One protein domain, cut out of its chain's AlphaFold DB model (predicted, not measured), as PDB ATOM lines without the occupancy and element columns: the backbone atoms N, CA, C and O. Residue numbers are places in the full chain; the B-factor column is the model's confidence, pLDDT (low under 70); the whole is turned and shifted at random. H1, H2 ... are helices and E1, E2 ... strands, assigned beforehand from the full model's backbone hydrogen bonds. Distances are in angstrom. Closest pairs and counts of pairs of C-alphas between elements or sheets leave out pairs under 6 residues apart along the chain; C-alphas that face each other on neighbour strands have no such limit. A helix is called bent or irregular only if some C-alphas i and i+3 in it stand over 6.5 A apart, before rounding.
ATOM      1  N   PHE A   2      33.658  46.072  43.059       42.31
ATOM      2  CA  PHE A   2      33.795  44.598  43.043       42.31
ATOM      3  C   PHE A   2      34.135  43.971  44.416       42.31
ATOM      4  O   PHE A   2      33.497  43.016  44.845       42.31
ATOM      5  N   ARG A   3      35.068  44.574  45.172       45.97
ATOM      6  CA  ARG A   3      35.522  44.072  46.488       45.97
ATOM      7  C   ARG A   3      34.456  44.111  47.594       45.97
ATOM      8  O   ARG A   3      34.547  43.345  48.542       45.97
ATOM      9  N   TRP A   4      33.462  44.995  47.486       41.78
ATOM     10  CA  TRP A   4      32.420  45.165  48.508       41.78
ATOM     11  C   TRP A   4      31.236  44.214  48.310       41.78
ATOM     12  O   TRP A   4      30.721  43.703  49.296       41.78
ATOM     13  N   CYS A   5      30.871  43.896  47.062       50.19
ATOM     14  CA  CYS A   5      29.845  42.887  46.763       50.19
ATOM     15  C   CYS A   5      30.269  41.482  47.244       50.19
ATOM     16  O   CYS A   5      29.481  40.742  47.831       50.19
ATOM     17  N   ILE A   6      31.558  41.150  47.099       53.88
ATOM     18  CA  ILE A   6      32.118  39.874  47.566       53.88
ATOM     19  C   ILE A   6      32.157  39.796  49.105       53.88
ATOM     20  O   ILE A   6      32.010  38.717  49.674       53.88
ATOM     21  N   ARG A   7      32.308  40.930  49.803       54.16
ATOM     22  CA  ARG A   7      32.532  40.953  51.259       54.16
ATOM     23  C   ARG A   7      31.319  40.527  52.093       54.16
ATOM     24  O   ARG A   7      31.498  40.151  53.246       54.16
ATOM     25  N   SER A   8      30.109  40.580  51.539       58.59
ATOM     26  CA  SER A   8      28.879  40.160  52.225       58.59
ATOM     27  C   SER A   8      28.118  39.084  51.450       58.59
ATOM     28  O   SER A   8      27.909  37.999  51.987       58.59
ATOM     29  N   LEU A   9      27.769  39.326  50.181       61.25
ATOM     30  CA  LEU A   9      27.058  38.335  49.363       61.25
ATOM     31  C   LEU A   9      27.981  37.191  48.914       61.25
ATOM     32  O   LEU A   9      27.582  36.027  48.906       61.25
ATOM     33  N   GLY A  10      29.234  37.518  48.585       65.50
ATOM     34  CA  GLY A  10      30.239  36.525  48.196       65.50
ATOM     35  C   GLY A  10      30.592  35.578  49.338       65.50
ATOM     36  O   GLY A  10      30.560  34.369  49.142       65.50
ATOM     37  N   ARG A  11      30.842  36.102  50.546       76.25
ATOM     38  CA  ARG A  11      31.134  35.277  51.729       76.25
ATOM     39  C   ARG A  11      30.026  34.264  52.018       76.25
ATOM     40  O   ARG A  11      30.324  33.084  52.134       76.25
ATOM     41  N   TRP A  12      28.772  34.718  52.091       76.19
ATOM     42  CA  TRP A  12      27.637  33.823  52.337       76.19
ATOM     43  C   TRP A  12      27.546  32.730  51.269       76.19
ATOM     44  O   TRP A  12      27.406  31.563  51.609       76.19
ATOM     45  N   THR A  13      27.713  33.094  49.996       79.38
ATOM     46  CA  THR A  13      27.698  32.133  48.882       79.38
ATOM     47  C   THR A  13      28.798  31.080  49.022       79.38
ATOM     48  O   THR A  13      28.536  29.895  48.849       79.38
ATOM     49  N   PHE A  14      30.022  31.491  49.359       81.88
ATOM     50  CA  PHE A  14      31.131  30.557  49.550       81.88
ATOM     51  C   PHE A  14      30.934  29.649  50.766       81.88
ATOM     52  O   PHE A  14      31.249  28.467  50.679       81.88
ATOM     53  N   ASP A  15      30.371  30.172  51.858       84.81
ATOM     54  CA  ASP A  15      30.083  29.398  53.072       84.81
ATOM     55  C   ASP A  15      28.922  28.399  52.899       84.81
ATOM     56  O   ASP A  15      28.724  27.540  53.754       84.81
ATOM     57  N   GLN A  16      28.146  28.478  51.809       89.56
ATOM     58  CA  GLN A  16      27.171  27.440  51.445       89.56
ATOM     59  C   GLN A  16      27.790  26.268  50.666       89.56
ATOM     60  O   GLN A  16      27.126  25.251  50.489       89.56
ATOM     61  N   ALA A  17      29.023  26.393  50.173       88.19
ATOM     62  CA  ALA A  17      29.670  25.337  49.401       88.19
ATOM     63  C   ALA A  17      30.382  24.328  50.313       88.19
ATOM     64  O   ALA A  17      31.060  24.724  51.265       88.19
ATOM     65  N   ASP A  18      30.320  23.039  49.966       91.00
ATOM     66  CA  ASP A  18      31.108  21.990  50.629       91.00
ATOM     67  C   ASP A  18      32.615  22.206  50.428       91.00
ATOM     68  O   ASP A  18      33.422  22.014  51.343       91.00
ATOM     69  N   VAL A  19      32.994  22.627  49.217       93.12
ATOM     70  CA  VAL A  19      34.370  22.937  48.822       93.12
ATOM     71  C   VAL A  19      34.380  24.124  47.862       93.12
ATOM     72  O   VAL A  19      33.588  24.192  46.924       93.12
ATOM     73  N   VAL A  20      35.318  25.044  48.069       93.50
ATOM     74  CA  VAL A  20      35.623  26.152  47.158       93.50
ATOM     75  C   VAL A  20      36.940  25.859  46.447       93.50
ATOM     76  O   VAL A  20      37.965  25.658  47.097       93.50
ATOM     77  N   PHE A  21      36.932  25.869  45.115       94.38
ATOM     78  CA  PHE A  21      38.152  25.717  44.323       94.38
ATOM     79  C   PHE A  21      38.776  27.075  44.002       94.38
ATOM     80  O   PHE A  21      38.105  28.000  43.542       94.38
ATOM     81  N   CYS A  22      40.078  27.188  44.230       95.38
ATOM     82  CA  CYS A  22      40.896  28.334  43.842       95.38
ATOM     83  C   CYS A  22      41.976  27.887  42.855       95.38
ATOM     84  O   CYS A  22      42.448  26.758  42.927       95.38
ATOM     85  N   TYR A  23      42.412  28.770  41.956       94.81
ATOM     86  CA  TYR A  23      43.471  28.426  40.997       94.81
ATOM     87  C   TYR A  23      44.871  28.570  41.588       94.81
ATOM     88  O   TYR A  23      45.812  27.920  41.139       94.81
ATOM     89  N   THR A  24      45.016  29.442  42.585       94.00
ATOM     90  CA  THR A  24      46.296  29.766  43.209       94.00
ATOM     91  C   THR A  24      46.161  29.864  44.727       94.00
ATOM     92  O   THR A  24      45.079  30.126  45.259       94.00
ATOM     93  N   GLU A  25      47.280  29.720  45.440       96.12
ATOM     94  CA  GLU A  25      47.333  30.005  46.882       96.12
ATOM     95  C   GLU A  25      47.024  31.482  47.183       96.12
ATOM     96  O   GLU A  25      46.432  31.798  48.214       96.12
ATOM     97  N   THR A  26      47.347  32.399  46.262       94.31
ATOM     98  CA  THR A  26      46.988  33.820  46.384       94.31
ATOM     99  C   THR A  26      45.475  34.012  46.425       94.31
ATOM    100  O   THR A  26      44.979  34.713  47.306       94.31
ATOM    101  N   ASP A  27      44.735  33.358  45.527       92.12
ATOM    102  CA  ASP A  27      43.272  33.432  45.503       92.12
ATOM    103  C   ASP A  27      42.669  32.844  46.782       92.12
ATOM    104  O   ASP A  27      41.790  33.455  47.388       92.12
ATOM    105  N   LYS A  28      43.191  31.701  47.246       94.19
ATOM    106  CA  LYS A  28      42.774  31.081  48.511       94.19
ATOM    107  C   LYS A  28      42.967  32.021  49.697       94.19
ATOM    108  O   LYS A  28      42.049  32.162  50.504       94.19
ATOM    109  N   ASN A  29      44.116  32.686  49.796       93.69
ATOM    110  CA  ASN A  29      44.375  33.649  50.869       93.69
ATOM    111  C   ASN A  29      43.404  34.833  50.795       93.69
ATOM    112  O   ASN A  29      42.801  35.186  51.803       93.69
ATOM    113  N   LEU A  30      43.148  35.366  49.596       90.50
ATOM    114  CA  LEU A  30      42.137  36.408  49.394       90.50
ATOM    115  C   LEU A  30      40.737  35.967  49.840       90.50
ATOM    116  O   LEU A  30      40.024  36.745  50.469       90.50
ATOM    117  N   VAL A  31      40.330  34.736  49.520       89.88
ATOM    118  CA  VAL A  31      39.033  34.175  49.933       89.88
ATOM    119  C   VAL A  31      38.968  33.992  51.455       89.88
ATOM    120  O   VAL A  31      37.946  34.310  52.066       89.88
ATOM    121  N   ARG A  32      40.061  33.563  52.097       90.88
ATOM    122  CA  ARG A  32      40.149  33.475  53.565       90.88
ATOM    123  C   ARG A  32      40.091  34.842  54.239       90.88
ATOM    124  O   ARG A  32      39.349  34.993  55.206       90.88
ATOM    125  N   ASP A  33      40.764  35.848  53.689       90.44
ATOM    126  CA  ASP A  33      40.725  37.231  54.187       90.44
ATOM    127  C   ASP A  33      39.319  37.850  54.108       90.44
ATOM    128  O   ASP A  33      38.997  38.803  54.821       90.44
ATOM    129  N   LEU A  34      38.453  37.303  53.250       87.25
ATOM    130  CA  LEU A  34      37.038  37.669  53.163       87.25
ATOM    131  C   LEU A  34      36.164  36.974  54.225       87.25
ATOM    132  O   LEU A  34      34.972  37.266  54.314       87.25
ATOM    133  N   GLY A  35      36.743  36.103  55.056       88.38
ATOM    134  CA  GLY A  35      36.084  35.438  56.180       88.38
ATOM    135  C   GLY A  35      35.350  34.145  55.824       88.38
ATOM    136  O   GLY A  35      34.503  33.714  56.606       88.38
ATOM    137  N   VAL A  36      35.635  33.556  54.662       89.69
ATOM    138  CA  VAL A  36      35.061  32.272  54.233       89.69
ATOM    139  C   VAL A  36      35.638  31.130  55.069       89.69
ATOM    140  O   VAL A  36      36.859  30.998  55.210       89.69
ATOM    141  N   HIS A  37      34.758  30.283  55.592       90.56
ATOM    142  CA  HIS A  37      35.058  29.158  56.474       90.56
ATOM    143  C   HIS A  37      35.026  27.808  55.768       90.56
ATOM    144  O   HIS A  37      35.767  26.921  56.194       90.56
ATOM    145  N   SER A  38      34.278  27.667  54.669       93.75
ATOM    146  CA  SER A  38      34.231  26.428  53.878       93.75
ATOM    147  C   SER A  38      35.617  25.876  53.528       93.75
ATOM    148  O   SER A  38      36.628  26.593  53.504       93.75
ATOM    149  N   ARG A  39      35.693  24.566  53.268       95.50
ATOM    150  CA  ARG A  39      36.933  23.931  52.801       95.50
ATOM    151  C   ARG A  39      37.357  24.589  51.487       95.50
ATOM    152  O   ARG A  39      36.526  24.815  50.615       95.50
ATOM    153  N   ILE A  40      38.645  24.902  51.352       95.62
ATOM    154  CA  ILE A  40      39.204  25.474  50.120       95.62
ATOM    155  C   ILE A  40      40.281  24.531  49.605       95.62
ATOM    156  O   ILE A  40      41.175  24.163  50.370       95.62
ATOM    157  N   GLU A  41      40.218  24.191  48.323       97.50
ATOM    158  CA  GLU A  41      41.261  23.442  47.623       97.50
ATOM    159  C   GLU A  41      41.832  24.267  46.477       97.50
ATOM    160  O   GLU A  41      41.104  24.963  45.767       97.50
ATOM    161  N   VAL A  42      43.152  24.201  46.306       97.62
ATOM    162  CA  VAL A  42      43.829  24.868  45.196       97.62
ATOM    163  C   VAL A  42      44.041  23.857  44.082       97.62
ATOM    164  O   VAL A  42      44.792  22.899  44.240       97.62
ATOM    165  N   VAL A  43      43.372  24.089  42.957       97.56
ATOM    166  CA  VAL A  43      43.469  23.284  41.741       97.56
ATOM    167  C   VAL A  43      43.858  24.229  40.603       97.56
ATOM    168  O   VAL A  43      43.008  24.980  40.116       97.56
ATOM    169  N   PRO A  44      45.140  24.252  40.196       96.00
ATOM    170  CA  PRO A  44      45.593  25.098  39.101       96.00
ATOM    171  C   PRO A  44      44.895  24.750  37.788       96.00
ATOM    172  O   PRO A  44      44.548  23.595  37.536       96.00
ATOM    173  N   ASN A  45      44.736  25.746  36.918       93.88
ATOM    174  CA  ASN A  45      44.240  25.497  35.568       93.88
ATOM    175  C   ASN A  45      45.218  24.603  34.795       93.88
ATOM    176  O   ASN A  45      46.426  24.835  34.814       93.88
ATOM    177  N   GLY A  46      44.676  23.619  34.080       94.88
ATOM    178  CA  GLY A  46      45.441  22.800  33.146       94.88
ATOM    179  C   GLY A  46      45.705  23.528  31.827       94.88
ATOM    180  O   GLY A  46      44.929  24.390  31.409       94.88
ATOM    181  N   ILE A  47      46.787  23.142  31.156       94.44
ATOM    182  CA  ILE A  47      47.079  23.511  29.770       94.44
ATOM    183  C   ILE A  47      47.301  22.236  28.959       94.44
ATOM    184  O   ILE A  47      47.896  21.281  29.452       94.44
ATOM    185  N   ASP A  48      46.793  22.217  27.730       95.06
ATOM    186  CA  ASP A  48      47.017  21.124  26.786       95.06
ATOM    187  C   ASP A  48      48.452  21.203  26.247       95.06
ATOM    188  O   ASP A  48      48.782  22.078  25.442       95.06
ATOM    189  N   SER A  64      61.364  39.867  12.967       81.69
ATOM    190  CA  SER A  64      62.262  40.673  13.795       81.69
ATOM    191  C   SER A  64      63.629  40.009  13.861       81.69
ATOM    192  O   SER A  64      63.724  38.846  14.243       81.69
ATOM    193  N   ASP A  65      64.675  40.771  13.545       83.50
ATOM    194  CA  ASP A  65      66.071  40.349  13.713       83.50
ATOM    195  C   ASP A  65      66.572  40.560  15.159       83.50
ATOM    196  O   ASP A  65      67.704  40.213  15.496       83.50
ATOM    197  N   GLY A  66      65.736  41.145  16.025       85.44
ATOM    198  CA  GLY A  66      66.023  41.416  17.434       85.44
ATOM    199  C   GLY A  66      65.025  40.765  18.402       85.44
ATOM    200  O   GLY A  66      64.078  40.099  17.968       85.44
ATOM    201  N   PRO A  67      65.208  40.967  19.720       86.50
ATOM    202  CA  PRO A  67      64.346  40.392  20.751       86.50
ATOM    203  C   PRO A  67      62.867  40.741  20.550       86.50
ATOM    204  O   PRO A  67      62.520  41.892  20.288       86.50
ATOM    205  N   VAL A  68      61.991  39.750  20.723       87.94
ATOM    206  CA  VAL A  68      60.536  39.912  20.607       87.94
ATOM    207  C   VAL A  68      59.893  39.759  21.978       87.94
ATOM    208  O   VAL A  68      60.125  38.778  22.681       87.94
ATOM    209  N   VAL A  69      59.040  40.718  22.343       89.44
ATOM    210  CA  VAL A  69      58.212  40.660  23.554       89.44
ATOM    211  C   VAL A  69      56.762  40.409  23.147       89.44
ATOM    212  O   VAL A  69      56.156  41.231  22.461       89.44
ATOM    213  N   LEU A  70      56.195  39.279  23.576       90.06
ATOM    214  CA  LEU A  70      54.803  38.912  23.315       90.06
ATOM    215  C   LEU A  70      53.935  39.160  24.554       90.06
ATOM    216  O   LEU A  70      54.234  38.677  25.644       90.06
ATOM    217  N   PHE A  71      52.813  39.853  24.367       92.38
ATOM    218  CA  PHE A  71      51.763  39.974  25.374       92.38
ATOM    219  C   PHE A  71      50.502  39.241  24.908       92.38
ATOM    220  O   PHE A  71      49.941  39.562  23.862       92.38
ATOM    221  N   VAL A  72      50.029  38.286  25.715       92.88
ATOM    222  CA  VAL A  72      48.770  37.567  25.477       92.88
ATOM    223  C   VAL A  72      47.812  37.846  26.626       92.88
ATOM    224  O   VAL A  72      48.004  37.401  27.757       92.88
ATOM    225  N   GLY A  73      46.751  38.597  26.345       91.75
ATOM    226  CA  GLY A  73      45.735  38.913  27.335       91.75
ATOM    227  C   GLY A  73      44.763  39.985  26.865       91.75
ATOM    228  O   GLY A  73      44.971  40.648  25.853       91.75
ATOM    229  N   ARG A  74      43.684  40.175  27.627       93.06
ATOM    230  CA  ARG A  74      42.744  41.281  27.395       93.06
ATOM    231  C   ARG A  74      43.419  42.626  27.670       93.06
ATOM    232  O   ARG A  74      44.155  42.755  28.649       93.06
ATOM    233  N   LEU A  75      43.084  43.635  26.867       91.88
ATOM    234  CA  LEU A  75      43.514  45.019  27.065       91.88
ATOM    235  C   LEU A  75      42.601  45.713  28.076       91.88
ATOM    236  O   LEU A  75      41.630  46.376  27.728       91.88
ATOM    237  N   VAL A  76      42.900  45.493  29.352       92.00
ATOM    238  CA  VAL A  76      42.221  46.130  30.483       92.00
ATOM    239  C   VAL A  76      43.259  46.755  31.401       92.00
ATOM    240  O   VAL A  76      44.377  46.248  31.489       92.00
ATOM    241  N   GLU A  77      42.875  47.810  32.120       88.00
ATOM    242  CA  GLU A  77      43.786  48.590  32.972       88.00
ATOM    243  C   GLU A  77      44.637  47.699  33.886       88.00
ATOM    244  O   GLU A  77      45.856  47.799  33.901       88.00
ATOM    245  N   GLY A  78      44.025  46.717  34.557       88.88
ATOM    246  CA  GLY A  78      44.737  45.812  35.467       88.88
ATOM    247  C   GLY A  78      45.788  44.899  34.818       88.88
ATOM    248  O   GLY A  78      46.566  44.284  35.539       88.88
ATOM    249  N   LYS A  79      45.830  44.783  33.483       90.56
ATOM    250  CA  LYS A  79      46.831  43.976  32.763       90.56
ATOM    251  C   LYS A  79      48.074  44.763  32.354       90.56
ATOM    252  O   LYS A  79      49.099  44.141  32.104       90.56
ATOM    253  N   ARG A  80      47.988  46.098  32.310       92.38
ATOM    254  CA  ARG A  80      49.116  47.037  32.146       92.38
ATOM    255  C   ARG A  80      50.175  46.644  31.086       92.38
ATOM    256  O   ARG A  80      51.366  46.781  31.369       92.38
ATOM    257  N   PRO A  81      49.807  46.221  29.858       92.06
ATOM    258  CA  PRO A  81      50.797  45.889  28.822       92.06
ATOM    259  C   PRO A  81      51.690  47.081  28.433       92.06
ATOM    260  O   PRO A  81      52.797  46.888  27.941       92.06
ATOM    261  N   GLY A  82      51.245  48.315  28.709       90.75
ATOM    262  CA  GLY A  82      52.024  49.533  28.479       90.75
ATOM    263  C   GLY A  82      53.360  49.583  29.227       90.75
ATOM    264  O   GLY A  82      54.290  50.193  28.715       90.75
ATOM    265  N   ILE A  83      53.500  48.890  30.366       91.12
ATOM    266  CA  ILE A  83      54.778  48.832  31.100       91.12
ATOM    267  C   ILE A  83      55.861  48.157  30.253       91.12
ATOM    268  O   ILE A  83      56.995  48.623  30.220       91.12
ATOM    269  N   ALA A  84      55.520  47.081  29.539       88.25
ATOM    270  CA  ALA A  84      56.473  46.395  28.669       88.25
ATOM    271  C   ALA A  84      56.920  47.298  27.508       88.25
ATOM    272  O   ALA A  84      58.090  47.303  27.141       88.25
ATOM    273  N   ILE A  85      55.996  48.104  26.971       88.44
ATOM    274  CA  ILE A  85      56.296  49.085  25.924       88.44
ATOM    275  C   ILE A  85      57.230  50.168  26.467       88.44
ATOM    276  O   ILE A  85      58.228  50.481  25.827       88.44
ATOM    277  N   GLU A  86      56.934  50.725  27.641       90.94
ATOM    278  CA  GLU A  86      57.760  51.750  28.285       90.94
ATOM    279  C   GLU A  86      59.184  51.246  28.550       90.94
ATOM    280  O   GLU A  86      60.144  51.911  28.171       90.94
ATOM    281  N   ALA A  87      59.317  50.033  29.090       89.12
ATOM    282  CA  ALA A  87      60.607  49.395  29.346       89.12
ATOM    283  C   ALA A  87      61.415  49.091  28.070       89.12
ATOM    284  O   ALA A  87      62.629  48.933  28.138       89.12
ATOM    285  N   SER A  88      60.753  49.001  26.912       84.19
ATOM    286  CA  SER A  88      61.401  48.755  25.618       84.19
ATOM    287  C   SER A  88      61.866  50.026  24.899       84.19
ATOM    288  O   SER A  88      62.462  49.936  23.824       84.19
ATOM    289  N   ARG A  89      61.587  51.216  25.450       82.50
ATOM    290  CA  ARG A  89      62.017  52.480  24.838       82.50
ATOM    291  C   ARG A  89      63.523  52.674  25.062       82.50
ATOM    292  O   ARG A  89      63.995  52.436  26.171       82.50
TER     293      ARG A  89
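This is residues 2 to 48 and 64 to 89 of the 91 residues of the protein "Group 1 glycosyl transferase" of Halanaeroarchaeum sulfurireducens (UniProt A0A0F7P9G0). A two-stranded parallel sheet, E1 and E2, with helix H2 packed on it and helix H1 joined to E1 by a tight link, makes one lobe, residues 2 to 42, from which residues 43 to 48 run out as a tail to a cut. Beyond a cut, residues 64 to 81 make a long strip with no named element that turns and ends in the short helix H3. The 73 printed residues hold three named helices and two named strands in the order H1, E1, H2, E2, H3, in the mixed class of helices and strands. The whole is extended and flat, with a radius of gyration of the C-alphas of 18.0 A and spans of 55 by 31 by 16 A.

Start at H1, residues 2 to 15; its Phe 14 and Val 20 of E1, residues 19 to 22, have the closest C-alphas, 6.7 A apart. H2, residues 25 to 33, is near H1. E2, residues 39 to 42, is parallel to E1 at 29 degrees; look for N 20 and O 39, 2.8 A apart, within hydrogen-bond range. E1, H2 and E2 form a strand-helix-strand unit, two parallel neighbour strands with a helix between, its crossover right-handed. The closest C-alphas of H2 and E2, Glu 25 and Val 42, are 6.4 A apart. H3, residues 82 to 87, is apart from H1, E1 and H2. Every O i to N i+4 pair is within hydrogen-bond range in H2 and H3, and 6 of 10 in H1.

Find C-alpha 2 at (33.795, 44.598, 43.043); from there H1 runs 18.6 A to C-alpha 15. H1 is neither bent nor irregular, but only just: C-alphas 5 and 8 are 6.2 A apart. H2 spans 12.2 A, and H3 ends at C-alpha 87, (60.607, 49.395, 29.346).

Residues 49 to 63 are not printed; C-alphas 48 and 64 are 28.0 A apart across the cut. The farthest C-alphas, Gln 16 and Asp 65, are 55.7 A apart. The links from H1 to E1, E1 to H2 and H2 to E2 are tight. Confidence is low, under 70, in residues 2 to 10.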